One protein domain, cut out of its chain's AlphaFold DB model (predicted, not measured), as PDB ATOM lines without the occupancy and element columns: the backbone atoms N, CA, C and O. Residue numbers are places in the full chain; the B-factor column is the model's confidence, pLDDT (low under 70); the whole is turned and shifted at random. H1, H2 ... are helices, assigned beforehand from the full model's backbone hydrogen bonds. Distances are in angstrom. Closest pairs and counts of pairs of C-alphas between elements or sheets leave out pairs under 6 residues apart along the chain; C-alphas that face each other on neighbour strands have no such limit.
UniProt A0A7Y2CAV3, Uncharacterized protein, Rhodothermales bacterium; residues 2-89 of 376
ATOM      1  N   GLY A   2     279.562 149.345 427.960       85.75
ATOM      2  CA  GLY A   2     279.700 148.076 427.200       85.75
ATOM      3  C   GLY A   2     281.108 147.511 426.913       85.75
ATOM      4  O   GLY A   2     281.279 146.294 426.943       85.75
ATOM      5  N   HIS A   3     282.132 148.345 426.699       89.44
ATOM      6  CA  HIS A   3     283.504 147.863 426.463       89.44
ATOM      7  C   HIS A   3     284.084 147.088 427.663       89.44
ATOM      8  O   HIS A   3     284.727 146.059 427.468       89.44
ATOM      9  N   LEU A   4     283.799 147.519 428.902       87.75
ATOM     10  CA  LEU A   4     284.243 146.817 430.116       87.75
ATOM     11  C   LEU A   4     283.528 145.473 430.296       87.75
ATOM     12  O   LEU A   4     284.169 144.489 430.654       87.75
ATOM     13  N   ARG A   5     282.233 145.394 429.956       89.62
ATOM     14  CA  ARG A   5     281.484 144.123 429.904       89.62
ATOM     15  C   ARG A   5     282.152 143.138 428.940       89.62
ATOM     16  O   ARG A   5     282.337 141.975 429.282       89.62
ATOM     17  N   ASN A   6     282.534 143.600 427.750       89.69
ATOM     18  CA  ASN A   6     283.167 142.752 426.738       89.69
ATOM     19  C   ASN A   6     284.574 142.288 427.177       89.69
ATOM     20  O   ASN A   6     284.905 141.116 427.002       89.69
ATOM     21  N   LEU A   7     285.363 143.156 427.827       88.38
ATOM     22  CA  LEU A   7     286.632 142.781 428.474       88.38
ATOM     23  C   LEU A   7     286.436 141.736 429.585       88.38
ATOM     24  O   LEU A   7     287.179 140.760 429.640       88.38
ATOM     25  N   TYR A   8     285.422 141.907 430.438       88.44
ATOM     26  CA  TYR A   8     285.094 140.963 431.511       88.44
ATOM     27  C   TYR A   8     284.691 139.585 430.969       88.44
ATOM     28  O   TYR A   8     285.184 138.567 431.453       88.44
ATOM     29  N   VAL A   9     283.870 139.536 429.913       87.50
ATOM     30  CA  VAL A   9     283.520 138.282 429.221       87.50
ATOM     31  C   VAL A   9     284.767 137.619 428.625       87.50
ATOM     32  O   VAL A   9     284.993 136.438 428.874       87.50
ATOM     33  N   ALA A  10     285.627 138.369 427.926       87.50
ATOM     34  CA  ALA A  10     286.889 137.838 427.398       87.50
ATOM     35  C   ALA A  10     287.832 137.313 428.501       87.50
ATOM     36  O   ALA A  10     288.568 136.354 428.269       87.50
ATOM     37  N   ARG A  11     287.809 137.917 429.699       86.00
ATOM     38  CA  ARG A  11     288.640 137.509 430.842       86.00
ATOM     39  C   ARG A  11     288.132 136.254 431.552       86.00
ATOM     40  O   ARG A  11     288.954 135.435 431.951       86.00
ATOM     41  N   THR A  12     286.815 136.120 431.704       84.88
ATOM     42  CA  THR A  12     286.168 135.050 432.490       84.88
ATOM     43  C   THR A  12     285.846 133.804 431.670       84.88
ATOM     44  O   THR A  12     286.116 132.694 432.116       84.88
ATOM     45  N   MET A  13     285.312 133.968 430.455       79.50
ATOM     46  CA  MET A  13     284.983 132.850 429.559       79.50
ATOM     47  C   MET A  13     286.204 132.346 428.776       79.50
ATOM     48  O   MET A  13     286.177 131.239 428.247       79.50
ATOM     49  N   GLY A  14     287.257 133.161 428.645       67.88
ATOM     50  CA  GLY A  14     288.474 132.849 427.884       67.88
ATOM     51  C   GLY A  14     288.305 132.795 426.356       67.88
ATOM     52  O   GLY A  14     289.293 132.942 425.635       67.88
ATOM     53  N   ASP A  15     287.078 132.633 425.854       68.38
ATOM     54  CA  ASP A  15     286.736 132.611 424.431       68.38
ATOM     55  C   ASP A  15     285.950 133.873 424.031       68.38
ATOM     56  O   ASP A  15     284.862 134.155 424.537       68.38
ATOM     57  N   ALA A  16     286.505 134.654 423.102       66.81
ATOM     58  CA  ALA A  16     285.959 135.952 422.703       66.81
ATOM     59  C   ALA A  16     284.753 135.858 421.743       66.81
ATOM     60  O   ALA A  16     284.144 136.883 421.436       66.81
ATOM     61  N   ARG A  17     284.370 134.648 421.306       67.38
ATOM     62  CA  ARG A  17     283.236 134.394 420.387       67.38
ATOM     63  C   ARG A  17     281.885 134.908 420.883       67.38
ATOM     64  O   ARG A  17     281.006 135.156 420.067       67.38
ATOM     65  N   LEU A  18     281.716 135.053 422.199       73.81
ATOM     66  CA  LEU A  18     280.492 135.575 422.818       73.81
ATOM     67  C   LEU A  18     280.366 137.110 422.697       73.81
ATOM     68  O   LEU A  18     279.354 137.684 423.091       73.81
ATOM     69  N   ILE A  19     281.382 137.792 422.157       77.94
ATOM     70  CA  ILE A  19     281.354 139.233 421.896       77.94
ATOM     71  C   ILE A  19     280.839 139.475 420.474       77.94
ATOM     72  O   ILE A  19     281.457 139.046 419.500       77.94
ATOM     73  N   GLU A  20     279.744 140.228 420.365       77.19
ATOM     74  CA  GLU A  20     279.122 140.699 419.117       77.19
ATOM     75  C   GLU A  20     280.027 141.722 418.392       77.19
ATOM     76  O   GLU A  20     279.792 142.929 418.411       77.19
ATOM     77  N   ALA A  21     281.127 141.244 417.805       78.25
ATOM     78  CA  ALA A  21     282.145 142.043 417.129       78.25
ATOM     79  C   ALA A  21     282.874 141.229 416.044       78.25
ATOM     80  O   ALA A  21     282.744 140.008 415.967       78.25
ATOM     81  N   THR A  22     283.674 141.901 415.211       83.88
ATOM     82  CA  THR A  22     284.539 141.242 414.221       83.88
ATOM     83  C   THR A  22     285.658 140.436 414.889       83.88
ATOM     84  O   THR A  22     286.078 140.735 416.008       83.88
ATOM     85  N   ALA A  23     286.182 139.424 414.189       78.62
ATOM     86  CA  ALA A  23     287.227 138.535 414.710       78.62
ATOM     87  C   ALA A  23     288.516 139.274 415.132       78.62
ATOM     88  O   ALA A  23     289.199 138.853 416.067       78.62
ATOM     89  N   ASP A  24     288.842 140.397 414.487       83.00
ATOM     90  CA  ASP A  24     289.990 141.236 414.851       83.00
ATOM     91  C   ASP A  24     289.773 141.939 416.198       83.00
ATOM     92  O   ASP A  24     290.641 141.899 417.070       83.00
ATOM     93  N   VAL A  25     288.575 142.491 416.412       83.62
ATOM     94  CA  VAL A  25     288.171 143.150 417.666       83.62
ATOM     95  C   VAL A  25     288.007 142.129 418.801       83.62
ATOM     96  O   VAL A  25     288.402 142.392 419.936       83.62
ATOM     97  N   GLN A  26     287.510 140.921 418.512       81.62
ATOM     98  CA  GLN A  26     287.524 139.797 419.461       81.62
ATOM     99  C   GLN A  26     288.959 139.441 419.899       81.62
ATOM    100  O   GLN A  26     289.218 139.247 421.090       81.62
ATOM    101  N   ASN A  27     289.914 139.410 418.960       84.56
ATOM    102  CA  ASN A  27     291.336 139.212 419.261       84.56
ATOM    103  C   ASN A  27     291.966 140.386 420.029       84.56
ATOM    104  O   ASN A  27     292.892 140.176 420.811       84.56
ATOM    105  N   GLU A  28     291.509 141.617 419.815       86.31
ATOM    106  CA  GLU A  28     291.958 142.784 420.576       86.31
ATOM    107  C   GLU A  28     291.487 142.714 422.035       86.31
ATOM    108  O   GLU A  28     292.315 142.785 422.948       86.31
ATOM    109  N   TYR A  29     290.197 142.440 422.273       88.00
ATOM    110  CA  TYR A  29     289.672 142.209 423.623       88.00
ATOM    111  C   TYR A  29     290.380 141.044 424.331       88.00
ATOM    112  O   TYR A  29     290.717 141.176 425.506       88.00
ATOM    113  N   SER A  30     290.676 139.935 423.639       84.56
ATOM    114  CA  SER A  30     291.378 138.785 424.243       84.56
ATOM    115  C   SER A  30     292.842 139.072 424.614       84.56
ATOM    116  O   SER A  30     293.412 138.385 425.468       84.56
ATOM    117  N   LYS A  31     293.466 140.091 424.007       88.06
ATOM    118  CA  LYS A  31     294.782 140.610 424.408       88.06
ATOM    119  C   LYS A  31     294.642 141.563 425.593       88.06
ATOM    120  O   LYS A  31     295.268 141.330 426.622       88.06
ATOM    121  N   ALA A  32     293.791 142.582 425.471       86.31
ATOM    122  CA  ALA A  32     293.605 143.617 426.487       86.31
ATOM    123  C   ALA A  32     293.102 143.053 427.829       86.31
ATOM    124  O   ALA A  32     293.588 143.451 428.884       86.31
ATOM    125  N   ALA A  33     292.198 142.068 427.804       87.12
ATOM    126  CA  ALA A  33     291.656 141.421 429.001       87.12
ATOM    127  C   ALA A  33     292.723 140.752 429.889       87.12
ATOM    128  O   ALA A  33     292.510 140.611 431.091       87.12
ATOM    129  N   LYS A  34     293.880 140.360 429.334       86.62
ATOM    130  CA  LYS A  34     294.970 139.717 430.093       86.62
ATOM    131  C   LYS A  34     295.681 140.680 431.044       86.62
ATOM    132  O   LYS A  34     296.190 140.230 432.065       86.62
ATOM    133  N   THR A  35     295.682 141.976 430.728       87.19
ATOM    134  CA  THR A  35     296.313 143.037 431.530       87.19
ATOM    135  C   THR A  35     295.530 143.359 432.807       87.19
ATOM    136  O   THR A  35     296.092 143.917 433.740       87.19
ATOM    137  N   PHE A  36     294.243 143.005 432.870       85.25
ATOM    138  CA  PHE A  36     293.371 143.314 434.004       85.25
ATOM    139  C   PHE A  36     293.074 142.075 434.855       85.25
ATOM    140  O   PHE A  36     293.032 140.947 434.348       85.25
ATOM    141  N   SER A  37     292.830 142.279 436.151       86.81
ATOM    142  CA  SER A  37     292.261 141.254 437.030       86.81
ATOM    143  C   SER A  37     290.731 141.200 436.876       86.81
ATOM    144  O   SER A  37     290.096 142.176 436.469       86.81
ATOM    145  N   GLU A  38     290.118 140.058 437.194       86.44
ATOM    146  CA  GLU A  38     288.654 139.934 437.208       86.44
ATOM    147  C   GLU A  38     287.989 140.858 438.259       86.44
ATOM    148  O   GLU A  38     287.051 141.574 437.887       86.44
ATOM    149  N   PRO A  39     288.489 140.962 439.515       86.00
ATOM    150  CA  PRO A  39     287.970 141.927 440.488       86.00
ATOM    151  C   PRO A  39     288.065 143.384 440.025       86.00
ATOM    152  O   PRO A  39     287.141 144.162 440.266       86.00
ATOM    153  N   ASP A  40     289.147 143.772 439.344       86.06
ATOM    154  CA  ASP A  40     289.315 145.153 438.885       86.06
ATOM    155  C   ASP A  40     288.361 145.498 437.744       86.06
ATOM    156  O   ASP A  40     287.769 146.574 437.771       86.06
ATOM    157  N   LEU A  41     288.117 144.582 436.800       88.38
ATOM    158  CA  LEU A  41     287.116 144.794 435.747       88.38
ATOM    159  C   LEU A  41     285.705 144.988 436.325       88.38
ATOM    160  O   LEU A  41     284.973 145.857 435.847       88.38
ATOM    161  N   LEU A  42     285.337 144.250 437.381       89.38
ATOM    162  CA  LEU A  42     284.071 144.457 438.096       89.38
ATOM    163  C   LEU A  42     284.022 145.829 438.781       89.38
ATOM    164  O   LEU A  42     283.075 146.584 438.560       89.38
ATOM    165  N   ARG A  43     285.061 146.193 439.547       87.25
ATOM    166  CA  ARG A  43     285.160 147.501 440.223       87.25
ATOM    167  C   ARG A  43     285.092 148.665 439.225       87.25
ATOM    168  O   ARG A  43     284.368 149.632 439.457       87.25
ATOM    169  N   MET A  44     285.821 148.570 438.113       89.25
ATOM    170  CA  MET A  44     285.806 149.557 437.027       89.25
ATOM    171  C   MET A  44     284.419 149.658 436.386       89.25
ATOM    172  O   MET A  44     283.967 150.763 436.089       89.25
ATOM    173  N   MET A  45     283.719 148.533 436.203       90.50
ATOM    174  CA  MET A  45     282.357 148.529 435.668       90.50
ATOM    175  C   MET A  45     281.370 149.229 436.613       90.50
ATOM    176  O   MET A  45     280.566 150.025 436.129       90.50
ATOM    177  N   THR A  46     281.466 149.012 437.931       92.31
ATOM    178  CA  THR A  46     280.681 149.754 438.936       92.31
ATOM    179  C   THR A  46     280.965 151.251 438.864       92.31
ATOM    180  O   THR A  46     280.049 152.027 438.628       92.31
ATOM    181  N   VAL A  47     282.231 151.676 438.946       92.12
ATOM    182  CA  VAL A  47     282.566 153.113 438.943       92.12
ATOM    183  C   VAL A  47     282.177 153.805 437.632       92.12
ATOM    184  O   VAL A  47     281.761 154.963 437.661       92.12
ATOM    185  N   VAL A  48     282.233 153.113 436.489       93.38
ATOM    186  CA  VAL A  48     281.702 153.639 435.220       93.38
ATOM    187  C   VAL A  48     280.173 153.722 435.229       93.38
ATOM    188  O   VAL A  48     279.646 154.689 434.688       93.38
ATOM    189  N   ALA A  49     279.456 152.773 435.839       92.75
ATOM    190  CA  ALA A  49     277.998 152.836 435.974       92.75
ATOM    191  C   ALA A  49     277.556 153.984 436.901       92.75
ATOM    192  O   ALA A  49     276.753 154.815 436.483       92.75
ATOM    193  N   ASP A  50     278.154 154.100 438.092       92.94
ATOM    194  CA  ASP A  50     277.895 155.185 439.052       92.94
ATOM    195  C   ASP A  50     278.169 156.566 438.427       92.94
ATOM    196  O   ASP A  50     277.452 157.545 438.661       92.94
ATOM    197  N   THR A  51     279.227 156.659 437.611       92.19
ATOM    198  CA  THR A  51     279.585 157.882 436.880       92.19
ATOM    199  C   THR A  51     278.596 158.156 435.743       92.19
ATOM    200  O   THR A  51     278.185 159.299 435.566       92.19
ATOM    201  N   GLU A  52     278.157 157.137 434.997       92.56
ATOM    202  CA  GLU A  52     277.140 157.289 433.946       92.56
ATOM    203  C   GLU A  52     275.791 157.753 434.519       92.56
ATOM    204  O   GLU A  52     275.142 158.616 433.928       92.56
ATOM    205  N   GLU A  53     275.381 157.240 435.682       93.88
ATOM    206  CA  GLU A  53     274.182 157.704 436.385       93.88
ATOM    207  C   GLU A  53     274.349 159.140 436.893       93.88
ATOM    208  O   GLU A  53     273.525 160.003 436.587       93.88
ATOM    209  N   SER A  54     275.438 159.445 437.604       91.19
ATOM    210  CA  SER A  54     275.641 160.798 438.139       91.19
ATOM    211  C   SER A  54     275.858 161.861 437.051       91.19
ATOM    212  O   SER A  54     275.482 163.011 437.267       91.19
ATOM    213  N   ILE A  55     276.327 161.508 435.846       95.38
ATOM    214  CA  ILE A  55     276.320 162.408 434.673       95.38
ATOM    215  C   ILE A  55     274.893 162.805 434.266       95.38
ATOM    216  O   ILE A  55     274.678 163.963 433.911       95.38
ATOM    217  N   ARG A  56     273.908 161.896 434.340       92.25
ATOM    218  CA  ARG A  56     272.509 162.165 433.933       92.25
ATOM    219  C   ARG A  56     271.803 163.182 434.837       92.25
ATOM    220  O   ARG A  56     270.861 163.826 434.388       92.25
ATOM    221  N   TYR A  57     272.263 163.330 436.081       91.44
ATOM    222  CA  TYR A  57     271.663 164.208 437.094       91.44
ATOM    223  C   TYR A  57     272.569 165.379 437.527       91.44
ATOM    224  O   TYR A  57     272.156 166.213 438.334       91.44
ATOM    225  N   SER A  58     273.796 165.473 437.002       92.94
ATOM    226  CA  SER A  58     274.766 166.517 437.355       92.94
ATOM    227  C   SER A  58     274.598 167.782 436.516       92.94
ATOM    228  O   SER A  58     274.641 167.748 435.288       92.94
ATOM    229  N   ALA A  59     274.540 168.939 437.181       90.31
ATOM    230  CA  ALA A  59     274.598 170.250 436.528       90.31
ATOM    231  C   ALA A  59     275.977 170.571 435.902       90.31
ATOM    232  O   ALA A  59     276.108 171.555 435.174       90.31
ATOM    233  N   LYS A  60     277.018 169.774 436.188       94.56
ATOM    234  CA  LYS A  60     278.390 169.946 435.674       94.56
ATOM    235  C   LYS A  60     278.951 168.594 435.190       94.56
ATOM    236  O   LYS A  60     279.859 168.052 435.820       94.56
ATOM    237  N   PRO A  61     278.450 168.036 434.070       93.50
ATOM    238  CA  PRO A  61     278.790 166.675 433.642       93.50
ATOM    239  C   PRO A  61     280.277 166.476 433.308       93.50
ATOM    240  O   PRO A  61     280.787 165.381 433.515       93.50
ATOM    241  N   ARG A  62     281.000 167.520 432.863       93.50
ATOM    242  CA  ARG A  62     282.459 167.456 432.620       93.50
ATOM    243  C   ARG A  62     283.236 167.096 433.894       93.50
ATOM    244  O   ARG A  62     283.903 166.070 433.924       93.50
ATOM    245  N   LEU A  63     283.005 167.843 434.976       94.38
ATOM    246  CA  LEU A  63     283.595 167.583 436.295       94.38
ATOM    247  C   LEU A  63     283.224 166.190 436.839       94.38
ATOM    248  O   LEU A  63     284.011 165.555 437.535       94.38
ATOM    249  N   THR A  64     282.033 165.685 436.503       93.50
ATOM    250  CA  THR A  64     281.609 164.324 436.864       93.50
ATOM    251  C   THR A  64     282.394 163.251 436.094       93.50
ATOM    252  O   THR A  64     282.815 162.268 436.703       93.50
ATOM    253  N   VAL A  65     282.671 163.456 434.798       95.06
ATOM    254  CA  VAL A  65     283.577 162.601 434.003       95.06
ATOM    255  C   VAL A  65     285.009 162.659 434.543       95.06
ATOM    256  O   VAL A  65     285.626 161.612 434.730       95.06
ATOM    257  N   GLU A  66     285.523 163.855 434.835       94.00
ATOM    258  CA  GLU A  66     286.868 164.073 435.388       94.00
ATOM    259  C   GLU A  66     287.048 163.332 436.724       94.00
ATOM    260  O   GLU A  66     288.004 162.576 436.896       94.00
ATOM    261  N   LEU A  67     286.082 163.454 437.643       92.88
ATOM    262  CA  LEU A  67     286.084 162.727 438.913       92.88
ATOM    263  C   LEU A  67     285.944 161.205 438.724       92.88
ATOM    264  O   LEU A  67     286.565 160.437 439.460       92.88
ATOM    265  N   GLY A  68     285.163 160.750 437.741       92.50
ATOM    266  CA  GLY A  68     285.068 159.334 437.374       92.50
ATOM    267  C   GLY A  68     286.394 158.768 436.854       92.50
ATOM    268  O   GLY A  68     286.814 157.692 437.277       92.50
ATOM    269  N   ALA A  69     287.098 159.517 436.004       91.00
ATOM    270  CA  ALA A  69     288.428 159.156 435.518       91.00
ATOM    271  C   ALA A  69     289.464 159.130 436.655       91.00
ATOM    272  O   ALA A  69     290.220 158.164 436.766       91.00
ATOM    273  N   LEU A  70     289.453 160.126 437.550       90.12
ATOM    274  CA  LEU A  70     290.318 160.150 438.737       90.12
ATOM    275  C   LEU A  70     290.080 158.943 439.651       90.12
ATOM    276  O   LEU A  70     291.050 158.329 440.088       90.12
ATOM    277  N   LYS A  71     288.818 158.544 439.884       88.88
ATOM    278  CA  LYS A  71     288.503 157.299 440.608       88.88
ATOM    279  C   LYS A  71     289.146 156.091 439.923       88.88
ATOM    280  O   LYS A  71     289.874 155.357 440.581       88.88
ATOM    281  N   LEU A  72     288.936 155.910 438.616       89.12
ATOM    282  CA  LEU A  72     289.483 154.770 437.864       89.12
ATOM    283  C   LEU A  72     291.020 154.700 437.904       89.12
ATOM    284  O   LEU A  72     291.565 153.603 437.988       89.12
ATOM    285  N   VAL A  73     291.714 155.844 437.897       87.69
ATOM    286  CA  VAL A  73     293.179 155.913 438.062       87.69
ATOM    287  C   VAL A  73     293.601 155.601 439.504       87.69
ATOM    288  O   VAL A  73     294.541 154.839 439.720       87.69
ATOM    289  N   GLN A  74     292.896 156.138 440.504       81.19
ATOM    290  CA  GLN A  74     293.203 155.925 441.926       81.19
ATOM    291  C   GLN A  74     292.875 154.500 442.414       81.19
ATOM    292  O   GLN A  74     293.377 154.066 443.446       81.19
ATOM    293  N   MET A  75     292.065 153.744 441.672       71.31
ATOM    294  CA  MET A  75     291.674 152.362 441.983       71.31
ATOM    295  C   MET A  75     292.775 151.307 441.772       71.31
ATOM    296  O   MET A  75     292.475 150.116 441.909       71.31
ATOM    297  N   ALA A  76     294.001 151.722 441.441       60.91
ATOM    298  CA  ALA A  76     295.146 150.867 441.146       60.91
ATOM    299  C   ALA A  76     295.414 149.772 442.203       60.91
ATOM    300  O   ALA A  76     295.307 150.009 443.401       60.91
ATOM    301  N   SER A  77     295.803 148.590 441.710       58.38
ATOM    302  CA  SER A  77     296.312 147.425 442.450       58.38
ATOM    303  C   SER A  77     295.521 146.967 443.691       58.38
ATOM    304  O   SER A  77     295.815 147.323 444.831       58.38
ATOM    305  N   VAL A  78     294.591 146.025 443.494       57.44
ATOM    306  CA  VAL A  78     294.123 145.139 444.587       57.44
ATOM    307  C   VAL A  78     295.202 144.104 444.977       57.44
ATOM    308  O   VAL A  78     295.149 143.513 446.059       57.44
ATOM    309  N   GLU A  79     296.216 143.923 444.129       59.69
ATOM    310  CA  GLU A  79     297.349 143.010 444.317       59.69
ATOM    311  C   GLU A  79     298.230 143.427 445.514       59.69
ATOM    312  O   GLU A  79     298.711 142.572 446.260       59.69
ATOM    313  N   ASP A  80     298.319 144.729 445.800       60.47
ATOM    314  CA  ASP A  80     298.952 145.286 447.005       60.47
ATOM    315  C   ASP A  80     298.218 144.835 448.281       60.47
ATOM    316  O   ASP A  80     298.835 144.426 449.262       60.47
ATOM    317  N   LEU A  81     296.880 144.841 448.273       62.06
ATOM    318  CA  LEU A  81     296.083 144.445 449.439       62.06
ATOM    319  C   LEU A  81     296.124 142.926 449.665       62.06
ATOM    320  O   LEU A  81     296.243 142.473 450.804       62.06
ATOM    321  N   HIS A  82     296.087 142.132 448.593       65.38
ATOM    322  CA  HIS A  82     296.254 140.679 448.687       65.38
ATOM    323  C   HIS A  82     297.668 140.282 449.125       65.38
ATOM    324  O   HIS A  82     297.808 139.417 449.990       65.38
ATOM    325  N   SER A  83     298.712 140.930 448.603       67.56
ATOM    326  CA  SER A  83     300.090 140.672 449.033       67.56
ATOM    327  C   SER A  83     300.341 141.119 450.478       67.56
ATOM    328  O   SER A  83     300.998 140.386 451.213       67.56
ATOM    329  N   LEU A  84     299.740 142.219 450.947       70.88
ATOM    330  CA  LEU A  84     299.748 142.599 452.367       70.88
ATOM    331  C   LEU A  84     299.005 141.589 453.262       70.88
ATOM    332  O   LEU A  84     299.455 141.323 454.376       70.88
ATOM    333  N   ILE A  85     297.908 140.986 452.790       78.25
ATOM    334  CA  ILE A  85     297.175 139.938 453.523       78.25
ATOM    335  C   ILE A  85     297.967 138.622 453.574       78.25
ATOM    336  O   ILE A  85     298.034 138.005 454.639       78.25
ATOM    337  N   GLU A  86     298.608 138.192 452.483       79.12
ATOM    338  CA  GLU A  86     299.498 137.020 452.512       79.12
ATOM    339  C   GLU A  86     300.778 137.290 453.319       79.12
ATOM    340  O   GLU A  86     301.240 136.407 454.044       79.12
ATOM    341  N   LEU A  87     301.316 138.513 453.291       79.12
ATOM    342  CA  LEU A  87     302.426 138.929 454.152       79.12
ATOM    343  C   LEU A  87     302.019 138.875 455.630       79.12
ATOM    344  O   LEU A  87     302.738 138.295 456.437       79.12
ATOM    345  N   ALA A  88     300.843 139.390 455.994       79.62
ATOM    346  CA  ALA A  88     300.316 139.288 457.355       79.62
ATOM    347  C   ALA A  88     300.055 137.828 457.776       79.62
ATOM    348  O   ALA A  88     300.320 137.460 458.919       79.62
ATOM    349  N   ARG A  89     299.579 136.976 456.857       78.50
ATOM    350  CA  ARG A  89     299.335 135.544 457.105       78.50
ATOM    351  C   ARG A  89     300.629 134.745 457.277       78.50
ATOM    352  O   ARG A  89     300.684 133.857 458.124       78.50
TER     353      ARG A  89
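This is residues 2 to 89 of the 376 residues of an uncharacterized protein of Rhodothermales bacterium (UniProt A0A7Y2CAV3). The longest helix, H3, folds back into H4 as a hairpin; H1 packs on H3's residues 38 to 45, H2 crosses H1, and residues 80 to 89 of H5 stick out. The printed part has 88 residues, 70 of them in five named helices, H1 to H5 in chain order, with no named strand, and its class is all helix. The whole is loose, radius of gyration of the C-alphas 15.7 A, and flat, 45 by 41 by 14 A.

Start at H3, residues 38 to 57: it touches H4, residues 61 to 74, opposite ways at a shallow tilt of 16 degrees, closest C-alphas Ile 55 and Pro 61, 5.0 A. H1, residues 2 to 12, touches H3 at Tyr 8 and Leu 41, closest C-alphas 6.1 A. H2, residues 23 to 35, touches H1 with residues 29 to 34 alone, closest C-alphas Leu 7 and Ala 33, 5.2 A, only just about perpendicular at 71 degrees. H5, residues 78 to 89, touches no helix. O i to N i+4 pairs are within hydrogen-bond range throughout H1, H4 and H5, in 7 of 9 in H2 and 14 of 16 in H3.

Find C-alpha 38 at (288.654, 139.934, 437.208); H3 runs 29.6 A from there. H5 ends at (299.335, 135.544, 457.105).

No link is long, and the printed part has no cut. Residues 14 to 17 and 76 to 83 have pLDDT under 70.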